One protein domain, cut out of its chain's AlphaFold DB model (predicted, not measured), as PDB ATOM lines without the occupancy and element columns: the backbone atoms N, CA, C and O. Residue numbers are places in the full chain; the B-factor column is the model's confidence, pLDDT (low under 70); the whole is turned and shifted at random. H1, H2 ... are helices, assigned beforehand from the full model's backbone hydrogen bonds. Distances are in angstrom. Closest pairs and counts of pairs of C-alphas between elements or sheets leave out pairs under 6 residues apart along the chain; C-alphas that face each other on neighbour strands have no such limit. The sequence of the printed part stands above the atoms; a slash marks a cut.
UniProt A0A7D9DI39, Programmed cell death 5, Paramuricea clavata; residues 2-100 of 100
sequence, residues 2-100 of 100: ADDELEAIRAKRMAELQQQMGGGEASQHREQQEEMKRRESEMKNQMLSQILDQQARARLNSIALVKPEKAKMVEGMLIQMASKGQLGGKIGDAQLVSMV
ATOM      1  N   ALA A   2     -10.741  -6.302  -0.121       59.91
ATOM      2  CA  ALA A   2     -10.896  -7.685   0.369       59.91
ATOM      3  C   ALA A   2     -10.798  -8.770  -0.737       59.91
ATOM      4  O   ALA A   2     -10.332  -9.873  -0.466       59.91
ATOM      5  N   ASP A   3     -11.188  -8.458  -1.981       60.34
ATOM      6  CA  ASP A   3     -11.080  -9.384  -3.125       60.34
ATOM      7  C   ASP A   3      -9.633  -9.648  -3.588       60.34
ATOM      8  O   ASP A   3      -9.302 -10.783  -3.920       60.34
ATOM      9  N   ASP A   4      -8.747  -8.646  -3.519       71.88
ATOM     10  CA  ASP A   4      -7.317  -8.766  -3.867       71.88
ATOM     11  C   ASP A   4      -6.582  -9.773  -2.965       71.88
ATOM     12  O   ASP A   4      -5.777 -10.580  -3.433       71.88
ATOM     13  N   GLU A   5      -6.886  -9.771  -1.660       71.00
ATOM     14  CA  GLU A   5      -6.324 -10.747  -0.718       71.00
ATOM     15  C   GLU A   5      -6.835 -12.168  -0.995       71.00
ATOM     16  O   GLU A   5      -6.071 -13.131  -0.883       71.00
ATOM     17  N   LEU A   6      -8.098 -12.319  -1.413       71.31
ATOM     18  CA  LEU A   6      -8.655 -13.620  -1.791       71.31
ATOM     19  C   LEU A   6      -8.010 -14.172  -3.067       71.31
ATOM     20  O   LEU A   6      -7.698 -15.366  -3.136       71.31
ATOM     21  N   GLU A   7      -7.784 -13.321  -4.068       78.56
ATOM     22  CA  GLU A   7      -7.096 -13.704  -5.302       78.56
ATOM     23  C   GLU A   7      -5.626 -14.043  -5.051       78.56
ATOM     24  O   GLU A   7      -5.142 -15.059  -5.553       78.56
ATOM     25  N   ALA A   8      -4.940 -13.282  -4.193       82.00
ATOM     26  CA  ALA A   8      -3.565 -13.573  -3.793       82.00
ATOM     27  C   ALA A   8      -3.446 -14.928  -3.073       82.00
ATOM     28  O   ALA A   8      -2.526 -15.702  -3.352       82.00
ATOM     29  N   ILE A   9      -4.398 -15.267  -2.192       80.62
ATOM     30  CA  ILE A   9      -4.442 -16.577  -1.522       80.62
ATOM     31  C   ILE A   9      -4.714 -17.699  -2.532       80.62
ATOM     32  O   ILE A   9      -4.074 -18.753  -2.465       80.62
ATOM     33  N   ARG A  10      -5.612 -17.485  -3.502       78.06
ATOM     34  CA  ARG A  10      -5.922 -18.470  -4.550       78.06
ATOM     35  C   ARG A  10      -4.737 -18.704  -5.488       78.06
ATOM     36  O   ARG A  10      -4.426 -19.856  -5.784       78.06
ATOM     37  N   ALA A  11      -4.055 -17.638  -5.904       79.88
ATOM     38  CA  ALA A  11      -2.857 -17.695  -6.735       79.88
ATOM     39  C   ALA A  11      -1.707 -18.410  -6.012       79.88
ATOM     40  O   ALA A  11      -1.072 -19.295  -6.582       79.88
ATOM     41  N   LYS A  12      -1.492 -18.104  -4.727       80.44
ATOM     42  CA  LYS A  12      -0.469 -18.757  -3.902       80.44
ATOM     43  C   LYS A  12      -0.757 -20.247  -3.693       80.44
ATOM     44  O   LYS A  12       0.139 -21.067  -3.862       80.44
ATOM     45  N   ARG A  13      -2.018 -20.614  -3.429       79.50
ATOM     46  CA  ARG A  13      -2.451 -22.018  -3.299       79.50
ATOM     47  C   ARG A  13      -2.297 -22.791  -4.611       79.50
ATOM     48  O   ARG A  13      -1.949 -23.968  -4.587       79.50
ATOM     49  N   MET A  14      -2.548 -22.135  -5.744       73.69
ATOM     50  CA  MET A  14      -2.392 -22.727  -7.072       73.69
ATOM     51  C   MET A  14      -0.914 -22.922  -7.435       73.69
ATOM     52  O   MET A  14      -0.554 -23.986  -7.928       73.69
ATOM     53  N   ALA A  15      -0.055 -21.949  -7.117       73.44
ATOM     54  CA  ALA A  15       1.392 -22.063  -7.286       73.44
ATOM     55  C   ALA A  15       1.990 -23.164  -6.395       73.44
ATOM     56  O   ALA A  15       2.799 -23.954  -6.872       73.44
ATOM     57  N   GLU A  16       1.550 -23.290  -5.138       74.06
ATOM     58  CA  GLU A  16       1.967 -24.388  -4.254       74.06
ATOM     59  C   GLU A  16       1.508 -25.759  -4.771       74.06
ATOM     60  O   GLU A  16       2.282 -26.711  -4.714       74.06
ATOM     61  N   LEU A  17       0.295 -25.876  -5.325       69.06
ATOM     62  CA  LEU A  17      -0.190 -27.131  -5.914       69.06
ATOM     63  C   LEU A  17       0.582 -27.491  -7.194       69.06
ATOM     64  O   LEU A  17       0.925 -28.655  -7.402       69.06
ATOM     65  N   GLN A  18       0.905 -26.494  -8.023       66.25
ATOM     66  CA  GLN A  18       1.740 -26.665  -9.212       66.25
ATOM     67  C   GLN A  18       3.188 -27.012  -8.842       66.25
ATOM     68  O   GLN A  18       3.814 -27.816  -9.521       66.25
ATOM     69  N   GLN A  19       3.707 -26.485  -7.733       64.06
ATOM     70  CA  GLN A  19       5.027 -26.826  -7.204       64.06
ATOM     71  C   GLN A  19       5.040 -28.198  -6.505       64.06
ATOM     72  O   GLN A  19       6.049 -28.896  -6.551       64.06
ATOM     73  N   GLN A  20       3.923 -28.626  -5.912       60.25
ATOM     74  CA  GLN A  20       3.763 -29.956  -5.317       60.25
ATOM     75  C   GLN A  20       3.552 -31.051  -6.378       60.25
ATOM     76  O   GLN A  20       3.997 -32.176  -6.168       60.25
ATOM     77  N   MET A  21       2.955 -30.727  -7.533       55.78
ATOM     78  CA  MET A  21       2.941 -31.607  -8.715       55.78
ATOM     79  C   MET A  21       4.241 -31.533  -9.540       55.78
ATOM     80  O   MET A  21       4.678 -32.553 -10.054       55.78
ATOM     81  N   GLY A  22       4.896 -30.368  -9.618       49.31
ATOM     82  CA  GLY A  22       6.097 -30.121 -10.435       49.31
ATOM     83  C   GLY A  22       7.442 -30.278  -9.709       49.31
ATOM     84  O   GLY A  22       8.501 -30.191 -10.333       49.31
ATOM     85  N   GLY A  23       7.439 -30.540  -8.399       46.53
ATOM     86  CA  GLY A  23       8.650 -30.780  -7.599       46.53
ATOM     87  C   GLY A  23       9.361 -32.099  -7.929       46.53
ATOM     88  O   GLY A  23      10.546 -32.245  -7.636       46.53
ATOM     89  N   GLY A  24       8.661 -33.031  -8.586       49.97
ATOM     90  CA  GLY A  24       9.253 -34.213  -9.209       49.97
ATOM     91  C   GLY A  24       9.841 -33.923 -10.591       49.97
ATOM     92  O   GLY A  24      10.879 -34.473 -10.927       49.97
ATOM     93  N   GLU A  25       9.255 -33.015 -11.374       50.25
ATOM     94  CA  GLU A  25       9.637 -32.778 -12.775       50.25
ATOM     95  C   GLU A  25      10.990 -32.084 -12.952       50.25
ATOM     96  O   GLU A  25      11.664 -32.353 -13.943       50.25
ATOM     97  N   ALA A  26      11.433 -31.237 -12.016       52.84
ATOM     98  CA  ALA A  26      12.741 -30.576 -12.110       52.84
ATOM     99  C   ALA A  26      13.915 -31.524 -11.784       52.84
ATOM    100  O   ALA A  26      14.936 -31.506 -12.477       52.84
ATOM    101  N   SER A  27      13.762 -32.382 -10.767       53.75
ATOM    102  CA  SER A  27      14.730 -33.445 -10.455       53.75
ATOM    103  C   SER A  27      14.681 -34.554 -11.502       53.75
ATOM    104  O   SER A  27      15.722 -34.962 -11.997       53.75
ATOM    105  N   GLN A  28      13.487 -34.939 -11.957       57.22
ATOM    106  CA  GLN A  28      13.299 -35.960 -12.985       57.22
ATOM    107  C   GLN A  28      13.766 -35.491 -14.373       57.22
ATOM    108  O   GLN A  28      14.325 -36.294 -15.110       57.22
ATOM    109  N   HIS A  29      13.665 -34.199 -14.722       59.56
ATOM    110  CA  HIS A  29      14.326 -33.652 -15.918       59.56
ATOM    111  C   HIS A  29      15.850 -33.650 -15.795       59.56
ATOM    112  O   HIS A  29      16.538 -33.895 -16.786       59.56
ATOM    113  N   ARG A  30      16.394 -33.356 -14.608       66.12
ATOM    114  CA  ARG A  30      17.844 -33.390 -14.383       66.12
ATOM    115  C   ARG A  30      18.373 -34.824 -14.435       66.12
ATOM    116  O   ARG A  30      19.361 -35.059 -15.121       66.12
ATOM    117  N   GLU A  31      17.678 -35.772 -13.813       68.06
ATOM    118  CA  GLU A  31      17.986 -37.204 -13.860       68.06
ATOM    119  C   GLU A  31      17.833 -37.770 -15.277       68.06
ATOM    120  O   GLU A  31      18.726 -38.468 -15.741       68.06
ATOM    121  N   GLN A  32      16.786 -37.405 -16.025       71.00
ATOM    122  CA  GLN A  32      16.633 -37.821 -17.428       71.00
ATOM    123  C   GLN A  32      17.713 -37.228 -18.339       71.00
ATOM    124  O   GLN A  32      18.201 -37.912 -19.238       71.00
ATOM    125  N   GLN A  33      18.118 -35.971 -18.125       73.62
ATOM    126  CA  GLN A  33      19.224 -35.373 -18.878       73.62
ATOM    127  C   GLN A  33      20.571 -36.008 -18.529       73.62
ATOM    128  O   GLN A  33      21.383 -36.233 -19.429       73.62
ATOM    129  N   GLU A  34      20.821 -36.299 -17.252       76.69
ATOM    130  CA  GLU A  34      22.018 -37.026 -16.835       76.69
ATOM    131  C   GLU A  34      22.022 -38.442 -17.390       76.69
ATOM    132  O   GLU A  34      23.043 -38.852 -17.928       76.69
ATOM    133  N   GLU A  35      20.899 -39.159 -17.349       78.00
ATOM    134  CA  GLU A  35      20.784 -40.512 -17.888       78.00
ATOM    135  C   GLU A  35      20.961 -40.528 -19.411       78.00
ATOM    136  O   GLU A  35      21.691 -41.374 -19.927       78.00
ATOM    137  N   MET A  36      20.386 -39.566 -20.144       76.06
ATOM    138  CA  MET A  36      20.634 -39.422 -21.584       76.06
ATOM    139  C   MET A  36      22.100 -39.120 -21.881       76.06
ATOM    140  O   MET A  36      22.696 -39.788 -22.725       76.06
ATOM    141  N   LYS A  37      22.720 -38.176 -21.159       79.69
ATOM    142  CA  LYS A  37      24.156 -37.900 -21.305       79.69
ATOM    143  C   LYS A  37      25.003 -39.116 -20.963       79.69
ATOM    144  O   LYS A  37      25.988 -39.367 -21.654       79.69
ATOM    145  N   ARG A  38      24.631 -39.878 -19.931       81.19
ATOM    146  CA  ARG A  38      25.317 -41.110 -19.536       81.19
ATOM    147  C   ARG A  38      25.211 -42.140 -20.641       81.19
ATOM    148  O   ARG A  38      26.250 -42.569 -21.120       81.19
ATOM    149  N   ARG A  39      24.005 -42.435 -21.133       80.25
ATOM    150  CA  ARG A  39      23.786 -43.368 -22.247       80.25
ATOM    151  C   ARG A  39      24.546 -42.952 -23.498       80.25
ATOM    152  O   ARG A  39      25.215 -43.787 -24.094       80.25
ATOM    153  N   GLU A  40      24.517 -41.674 -23.867       78.56
ATOM    154  CA  GLU A  40      25.320 -41.167 -24.979       78.56
ATOM    155  C   GLU A  40      26.818 -41.347 -24.731       78.56
ATOM    156  O   GLU A  40      27.543 -41.779 -25.624       78.56
ATOM    157  N   SER A  41      27.297 -41.013 -23.532       79.56
ATOM    158  CA  SER A  41      28.707 -41.156 -23.178       79.56
ATOM    159  C   SER A  41      29.136 -42.619 -23.147       79.56
ATOM    160  O   SER A  41      30.223 -42.925 -23.613       79.56
ATOM    161  N   GLU A  42      28.279 -43.528 -22.684       82.94
ATOM    162  CA  GLU A  42      28.522 -44.966 -22.625       82.94
ATOM    163  C   GLU A  42      28.504 -45.583 -24.018       82.94
ATOM    164  O   GLU A  42      29.398 -46.361 -24.334       82.94
ATOM    165  N   MET A  43      27.569 -45.187 -24.887       80.94
ATOM    166  CA  MET A  43      27.581 -45.577 -26.299       80.94
ATOM    167  C   MET A  43      28.847 -45.076 -26.992       80.94
ATOM    168  O   MET A  43      29.527 -45.856 -27.654       80.94
ATOM    169  N   LYS A  44      29.221 -43.804 -26.788       77.56
ATOM    170  CA  LYS A  44      30.469 -43.232 -27.318       77.56
ATOM    171  C   LYS A  44      31.686 -43.987 -26.788       77.56
ATOM    172  O   LYS A  44      32.545 -44.353 -27.579       77.56
ATOM    173  N   ASN A  45      31.749 -44.285 -25.489       79.88
ATOM    174  CA  ASN A  45      32.868 -45.011 -24.886       79.88
ATOM    175  C   ASN A  45      32.941 -46.468 -25.342       79.88
ATOM    176  O   ASN A  45      34.034 -46.972 -25.584       79.88
ATOM    177  N   GLN A  46      31.804 -47.154 -25.474       83.06
ATOM    178  CA  GLN A  46      31.759 -48.505 -26.029       83.06
ATOM    179  C   GLN A  46      32.242 -48.498 -27.473       83.06
ATOM    180  O   GLN A  46      33.071 -49.327 -27.838       83.06
ATOM    181  N   MET A  47      31.791 -47.530 -28.267       80.25
ATOM    182  CA  MET A  47      32.201 -47.395 -29.656       80.25
ATOM    183  C   MET A  47      33.699 -47.099 -29.762       80.25
ATOM    184  O   MET A  47      34.411 -47.815 -30.457       80.25
ATOM    185  N   LEU A  48      34.205 -46.138 -28.981       76.75
ATOM    186  CA  LEU A  48      35.634 -45.853 -28.839       76.75
ATOM    187  C   LEU A  48      36.423 -47.092 -28.390       76.75
ATOM    188  O   LEU A  48      37.503 -47.350 -28.905       76.75
ATOM    189  N   SER A  49      35.893 -47.896 -27.467       79.94
ATOM    190  CA  SER A  49      36.551 -49.116 -26.991       79.94
ATOM    191  C   SER A  49      36.500 -50.274 -27.993       79.94
ATOM    192  O   SER A  49      37.322 -51.183 -27.887       79.94
ATOM    193  N   GLN A  50      35.548 -50.279 -28.929       80.06
ATOM    194  CA  GLN A  50      35.494 -51.253 -30.021       80.06
ATOM    195  C   GLN A  50      36.425 -50.864 -31.172       80.06
ATOM    196  O   GLN A  50      37.029 -51.744 -31.785       80.06
ATOM    197  N   ILE A  51      36.559 -49.565 -31.448       80.31
ATOM    198  CA  ILE A  51      37.414 -49.046 -32.521       80.31
ATOM    199  C   ILE A  51      38.860 -48.810 -32.075       80.31
ATOM    200  O   ILE A  51      39.713 -48.743 -32.938       80.31
ATOM    201  N   LEU A  52      39.183 -48.653 -30.789       82.94
ATOM    202  CA  LEU A  52      40.568 -48.469 -30.329       82.94
ATOM    203  C   LEU A  52      41.148 -49.787 -29.821       82.94
ATOM    204  O   LEU A  52      40.561 -50.450 -28.965       82.94
ATOM    205  N   ASP A  53      42.343 -50.135 -30.292       85.88
ATOM    206  CA  ASP A  53      43.098 -51.253 -29.723       85.88
ATOM    207  C   ASP A  53      43.726 -50.887 -28.356       85.88
ATOM    208  O   ASP A  53      43.865 -49.707 -28.014       85.88
ATOM    209  N   GLN A  54      44.147 -51.882 -27.560       82.56
ATOM    210  CA  GLN A  54      44.768 -51.638 -26.247       82.56
ATOM    211  C   GLN A  54      45.998 -50.726 -26.352       82.56
ATOM    212  O   GLN A  54      46.175 -49.824 -25.531       82.56
ATOM    213  N   GLN A  55      46.818 -50.921 -27.388       84.31
ATOM    214  CA  GLN A  55      47.993 -50.081 -27.643       84.31
ATOM    215  C   GLN A  55      47.597 -48.631 -27.963       84.31
ATOM    216  O   GLN A  55      48.190 -47.690 -27.433       84.31
ATOM    217  N   ALA A  56      46.538 -48.443 -28.757       84.00
ATOM    218  CA  ALA A  56      46.039 -47.123 -29.128       84.00
ATOM    219  C   ALA A  56      45.495 -46.357 -27.909       84.00
ATOM    220  O   ALA A  56      45.756 -45.164 -27.779       84.00
ATOM    221  N   ARG A  57      44.819 -47.037 -26.968       83.50
ATOM    222  CA  ARG A  57      44.375 -46.430 -25.697       83.50
ATOM    223  C   ARG A  57      45.545 -45.959 -24.838       83.50
ATOM    224  O   ARG A  57      45.520 -44.833 -24.346       83.50
ATOM    225  N   ALA A  58      46.569 -46.794 -24.665       86.75
ATOM    226  CA  ALA A  58      47.749 -46.434 -23.880       86.75
ATOM    227  C   ALA A  58      48.475 -45.216 -24.478       86.75
ATOM    228  O   ALA A  58      48.891 -44.307 -23.749       86.75
ATOM    229  N   ARG A  59      48.573 -45.157 -25.813       84.75
ATOM    230  CA  ARG A  59      49.181 -44.017 -26.495       84.75
ATOM    231  C   ARG A  59      48.306 -42.771 -26.460       84.75
ATOM    232  O   ARG A  59      48.840 -41.711 -26.161       84.75
ATOM    233  N   LEU A  60      46.993 -42.879 -26.666       84.38
ATOM    234  CA  LEU A  60      46.067 -41.752 -26.501       84.38
ATOM    235  C   LEU A  60      46.192 -41.153 -25.092       84.38
ATOM    236  O   LEU A  60      46.273 -39.940 -24.960       84.38
ATOM    237  N   ASN A  61      46.295 -41.991 -24.055       86.25
ATOM    238  CA  ASN A  61      46.471 -41.540 -22.674       86.25
ATOM    239  C   ASN A  61      47.828 -40.840 -22.461       86.25
ATOM    240  O   ASN A  61      47.901 -39.771 -21.860       86.25
ATOM    241  N   SER A  62      48.901 -41.382 -23.048       89.00
ATOM    242  CA  SER A  62      50.223 -40.738 -23.041       89.00
ATOM    243  C   SER A  62      50.193 -39.388 -23.765       89.00
ATOM    244  O   SER A  62      50.718 -38.402 -23.259       89.00
ATOM    245  N   ILE A  63      49.529 -39.314 -24.922       86.31
ATOM    246  CA  ILE A  63      49.369 -38.088 -25.708       86.31
ATOM    247  C   ILE A  63      48.495 -37.085 -24.963       86.31
ATOM    248  O   ILE A  63      48.825 -35.911 -24.972       86.31
ATOM    249  N   ALA A  64      47.439 -37.514 -24.276       87.75
ATOM    250  CA  ALA A  64      46.618 -36.639 -23.445       87.75
ATOM    251  C   ALA A  64      47.431 -36.004 -22.306       87.75
ATOM    252  O   ALA A  64      47.212 -34.840 -21.976       87.75
ATOM    253  N   LEU A  65      48.405 -36.742 -21.763       88.31
ATOM    254  CA  LEU A  65      49.335 -36.276 -20.733       88.31
ATOM    255  C   LEU A  65      50.297 -35.192 -21.239       88.31
ATOM    256  O   LEU A  65      50.502 -34.198 -20.548       88.31
ATOM    257  N   VAL A  66      50.876 -35.350 -22.435       92.19
ATOM    258  CA  VAL A  66      51.796 -34.339 -23.007       92.19
ATOM    259  C   VAL A  66      51.088 -33.237 -23.798       92.19
ATOM    260  O   VAL A  66      51.582 -32.113 -23.853       92.19
ATOM    261  N   LYS A  67      49.972 -33.549 -24.461       88.38
ATOM    262  CA  LYS A  67      49.224 -32.686 -25.394       88.38
ATOM    263  C   LYS A  67      47.721 -33.035 -25.405       88.38
ATOM    264  O   LYS A  67      47.237 -33.661 -26.356       88.38
ATOM    265  N   PRO A  68      46.947 -32.564 -24.410       86.62
ATOM    266  CA  PRO A  68      45.516 -32.860 -24.300       86.62
ATOM    267  C   PRO A  68      44.689 -32.333 -25.480       86.62
ATOM    268  O   PRO A  68      43.677 -32.932 -25.836       86.62
ATOM    269  N   GLU A  69      45.117 -31.247 -26.129       89.06
ATOM    270  CA  GLU A  69      44.417 -30.699 -27.300       89.06
ATOM    271  C   GLU A  69      44.428 -31.657 -28.493       89.06
ATOM    272  O   GLU A  69      43.399 -31.857 -29.140       89.06
ATOM    273  N   LYS A  70      45.571 -32.306 -28.755       84.19
ATOM    274  CA  LYS A  70      45.669 -33.301 -29.829       84.19
ATOM    275  C   LYS A  70      44.853 -34.546 -29.502       84.19
ATOM    276  O   LYS A  70      44.147 -35.039 -30.374       84.19
ATOM    277  N   ALA A  71      44.877 -35.003 -28.249       85.44
ATOM    278  CA  ALA A  71      44.057 -36.133 -27.815       85.44
ATOM    279  C   ALA A  71      42.554 -35.872 -28.033       85.44
ATOM    280  O   ALA A  71      41.881 -36.700 -28.640       85.44
ATOM    281  N   LYS A  72      42.053 -34.686 -27.653       85.00
ATOM    282  CA  LYS A  72      40.648 -34.299 -27.876       85.00
ATOM    283  C   LYS A  72      40.272 -34.221 -29.356       85.00
ATOM    284  O   LYS A  72      39.175 -34.643 -29.719       85.00
ATOM    285  N   MET A  73      41.153 -33.689 -30.208       85.62
ATOM    286  CA  MET A  73      40.918 -33.664 -31.659       85.62
ATOM    287  C   MET A  73      40.793 -35.076 -32.229       85.62
ATOM    288  O   MET A  73      39.856 -35.360 -32.974       85.62
ATOM    289  N   VAL A  74      41.704 -35.966 -31.836       82.12
ATOM    290  CA  VAL A  74      41.701 -37.365 -32.263       82.12
ATOM    291  C   VAL A  74      40.440 -38.074 -31.763       82.12
ATOM    292  O   VAL A  74      39.729 -38.659 -32.575       82.12
ATOM    293  N   GLU A  75      40.078 -37.953 -30.481       80.38
ATOM    294  CA  GLU A  75      38.827 -38.513 -29.939       80.38
ATOM    295  C   GLU A  75      37.588 -38.020 -30.696       80.38
ATOM    296  O   GLU A  75      36.745 -38.828 -31.087       80.38
ATOM    297  N   GLY A  76      37.486 -36.713 -30.954       84.81
ATOM    298  CA  GLY A  76      36.364 -36.133 -31.695       84.81
ATOM    299  C   GLY A  76      36.263 -36.673 -33.122       84.81
ATOM    300  O   GLY A  76      35.177 -37.038 -33.577       84.81
ATOM    301  N   MET A  77      37.399 -36.789 -33.815       82.88
ATOM    302  CA  MET A  77      37.450 -37.341 -35.166       82.88
ATOM    303  C   MET A  77      37.063 -38.825 -35.176       82.88
ATOM    304  O   MET A  77      36.253 -39.237 -36.009       82.88
ATOM    305  N   LEU A  78      37.578 -39.617 -34.229       80.62
ATOM    306  CA  LEU A  78      37.234 -41.031 -34.073       80.62
ATOM    307  C   LEU A  78      35.739 -41.222 -33.814       80.62
ATOM    308  O   LEU A  78      35.116 -42.031 -34.496       80.62
ATOM    309  N   ILE A  79      35.143 -40.458 -32.893       81.62
ATOM    310  CA  ILE A  79      33.699 -40.520 -32.618       81.62
ATOM    311  C   ILE A  79      32.901 -40.192 -33.883       81.62
ATOM    312  O   ILE A  79      31.936 -40.886 -34.197       81.62
ATOM    313  N   GLN A  80      33.308 -39.168 -34.639       82.94
ATOM    314  CA  GLN A  80      32.612 -38.780 -35.865       82.94
ATOM    315  C   GLN A  80      32.688 -39.876 -36.939       82.94
ATOM    316  O   GLN A  80      31.686 -40.178 -37.586       82.94
ATOM    317  N   MET A  81      33.860 -40.486 -37.134       82.50
ATOM    318  CA  MET A  81      34.036 -41.577 -38.099       82.50
ATOM    319  C   MET A  81      33.300 -42.848 -37.659       82.50
ATOM    320  O   MET A  81      32.720 -43.539 -38.498       82.50
ATOM    321  N   ALA A  82      33.271 -43.129 -36.354       80.88
ATOM    322  CA  ALA A  82      32.535 -44.249 -35.787       80.88
ATOM    323  C   ALA A  82      31.024 -44.059 -35.960       80.88
ATOM    324  O   ALA A  82      30.354 -44.935 -36.497       80.88
ATOM    325  N   SER A  83      30.499 -42.881 -35.608       79.19
ATOM    326  CA  SER A  83      29.080 -42.543 -35.760       79.19
ATOM    327  C   SER A  83      28.613 -42.591 -37.218       79.19
ATOM    328  O   SER A  83      27.455 -42.914 -37.467       79.19
ATOM    329  N   LYS A  84      29.500 -42.299 -38.179       81.25
ATOM    330  CA  LYS A  84      29.237 -42.440 -39.621       81.25
ATOM    331  C   LYS A  84      29.379 -43.874 -40.146       81.25
ATOM    332  O   LYS A  84      29.138 -44.100 -41.326       81.25
ATOM    333  N   GLY A  85      29.808 -44.826 -39.314       73.38
ATOM    334  CA  GLY A  85      30.074 -46.206 -39.725       73.38
ATOM    335  C   GLY A  85      31.258 -46.356 -40.687       73.38
ATOM    336  O   GLY A  85      31.405 -47.402 -41.309       73.38
ATOM    337  N   GLN A  86      32.107 -45.330 -40.831       70.94
ATOM    338  CA  GLN A  86      33.277 -45.367 -41.720       70.94
ATOM    339  C   GLN A  86      34.478 -46.093 -41.100       70.94
ATOM    340  O   GLN A  86      35.427 -46.424 -41.808       70.94
ATOM    341  N   LEU A  87      34.454 -46.354 -39.790       70.19
ATOM    342  CA  LEU A  87      35.480 -47.152 -39.124       70.19
ATOM    343  C   LEU A  87      35.159 -48.638 -39.275       70.19
ATOM    344  O   LEU A  87      34.496 -49.238 -38.437       70.19
ATOM    345  N   GLY A  88      35.654 -49.230 -40.360       59.62
ATOM    346  CA  GLY A  88      35.529 -50.662 -40.651       59.62
ATOM    347  C   GLY A  88      36.449 -51.570 -39.823       59.62
ATOM    348  O   GLY A  88      36.598 -52.741 -40.162       59.62
ATOM    349  N   GLY A  89      37.109 -51.062 -38.775       69.56
ATOM    350  CA  GLY A  89      38.044 -51.851 -37.975       69.56
ATOM    351  C   GLY A  89      38.678 -51.099 -36.807       69.56
ATOM    352  O   GLY A  89      38.419 -49.917 -36.581       69.56
ATOM    353  N   LYS A  90      39.528 -51.816 -36.064       76.75
ATOM    354  CA  LYS A  90      40.281 -51.267 -34.933       76.75
ATOM    355  C   LYS A  90      41.387 -50.327 -35.427       76.75
ATOM    356  O   LYS A  90      42.289 -50.747 -36.148       76.75
ATOM    357  N   ILE A  91      41.339 -49.071 -35.005       79.44
ATOM    358  CA  ILE A  91      42.432 -48.109 -35.067       79.44
ATOM    359  C   ILE A  91      43.515 -48.555 -34.082       79.44
ATOM    360  O   ILE A  91      43.341 -48.553 -32.859       79.44
ATOM    361  N   GLY A  92      44.645 -48.962 -34.649       79.44
ATOM    362  CA  GLY A  92      45.861 -49.260 -33.909       79.44
ATOM    363  C   GLY A  92      46.706 -48.014 -33.649       79.44
ATOM    364  O   GLY A  92      46.469 -46.934 -34.190       79.44
ATOM    365  N   ASP A  93      47.754 -48.213 -32.858       75.88
ATOM    366  CA  ASP A  93      48.751 -47.203 -32.495       75.88
ATOM    367  C   ASP A  93      49.266 -46.381 -33.689       75.88
ATOM    368  O   ASP A  93      49.256 -45.154 -33.657       75.88
ATOM    369  N   ALA A  94      49.641 -47.057 -34.779       73.25
ATOM    370  CA  ALA A  94      50.209 -46.418 -35.963       73.25
ATOM    371  C   ALA A  94      49.238 -45.441 -36.649       73.25
ATOM    372  O   ALA A  94      49.651 -44.375 -37.102       73.25
ATOM    373  N   GLN A  95      47.942 -45.773 -36.698       72.12
ATOM    374  CA  GLN A  95      46.930 -44.871 -37.258       72.12
ATOM    375  C   GLN A  95      46.672 -43.685 -36.328       72.12
ATOM    376  O   GLN A  95      46.526 -42.562 -36.803       72.12
ATOM    377  N   LEU A  96      46.680 -43.920 -35.011       77.06
ATOM    378  CA  LEU A  96      46.542 -42.855 -34.023       77.06
ATOM    379  C   LEU A  96      47.704 -41.853 -34.119       77.06
ATOM    380  O   LEU A  96      47.486 -40.648 -34.073       77.06
ATOM    381  N   VAL A  97      48.930 -42.350 -34.314       74.88
ATOM    382  CA  VAL A  97      50.130 -41.529 -34.544       74.88
ATOM    383  C   VAL A  97      50.036 -40.759 -35.857       74.88
ATOM    384  O   VAL A  97      50.390 -39.591 -35.889       74.88
ATOM    385  N   SER A  98      49.523 -41.368 -36.929       74.19
ATOM    386  CA  SER A  98      49.358 -40.675 -38.213       74.19
ATOM    387  C   SER A  98      48.345 -39.521 -38.166       74.19
ATOM    388  O   SER A  98      48.332 -38.707 -39.087       74.19
ATOM    389  N   MET A  99      47.492 -39.462 -37.138       68.69
ATOM    390  CA  MET A  99      46.507 -38.395 -36.920       68.69
ATOM    391  C   MET A  99      46.990 -37.295 -35.959       68.69
ATOM    392  O   MET A  99      46.333 -36.258 -35.860       68.69
ATOM    393  N   VAL A 100      48.101 -37.509 -35.242       64.81
ATOM    394  CA  VAL A 100      48.657 -36.592 -34.226       64.81
ATOM    395  C   VAL A 100      49.823 -35.817 -34.796       64.81
ATOM    396  O   VAL A 100      49.799 -34.576 -34.634       64.81
TER     397      VAL A 100
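AT A GLANCE: This is residues 2 to 100 of the 100 residues of the protein "Programmed cell death 5" of Paramuricea clavata (UniProt A0A7D9DI39). A long arm of two helices, H1 and most of H2, sticks out of a compact head: the end of H2, a hairpin of H3 and H4, and short H5. Residues 2 to 43 stand free and make the length. The 99 printed residues, all helix by class, have five named helices, H1 to H5 in order, and are extended: radius of gyration of the C-alphas 24.7 A, spans 81 by 28 by 19 A.

IN THESE COORDINATES: H1, residues 2 to 22, runs 30.1 A from C-alpha 2 at (-10.896, -7.685, 0.369). H2, residues 25 to 51, spans 37.8 A; H3, 54 to 66, 19.0 A; H4, 68 to 83, 22.3 A. H5, 93 to 98, ends at C-alpha 98 (49.358, -40.675, -38.213).

HOW THE PARTS SIT: H1 and H2 meet only through their tight link. H2, with residues 44 to 51 alone, touches H4 about perpendicular, 89 degrees; closest C-alphas Lys 44 and Ile 79, 6.8 A. H3 and H4, a hairpin, touch at C-alphas Ala 64 and Ala 71, 5.1 A. H3 touches H5 at C-alphas Ala 56 and Asp 93, 4.3 A. In the five helices every O i to N i+4 pair is within hydrogen-bond range.

THE WHOLE: The farthest C-alphas, Ala 2 and Ala 94, are 81.0 A apart. The printed part has no cut and no long link. pLDDT is under 70 at 21 residues, among them 17 to 31.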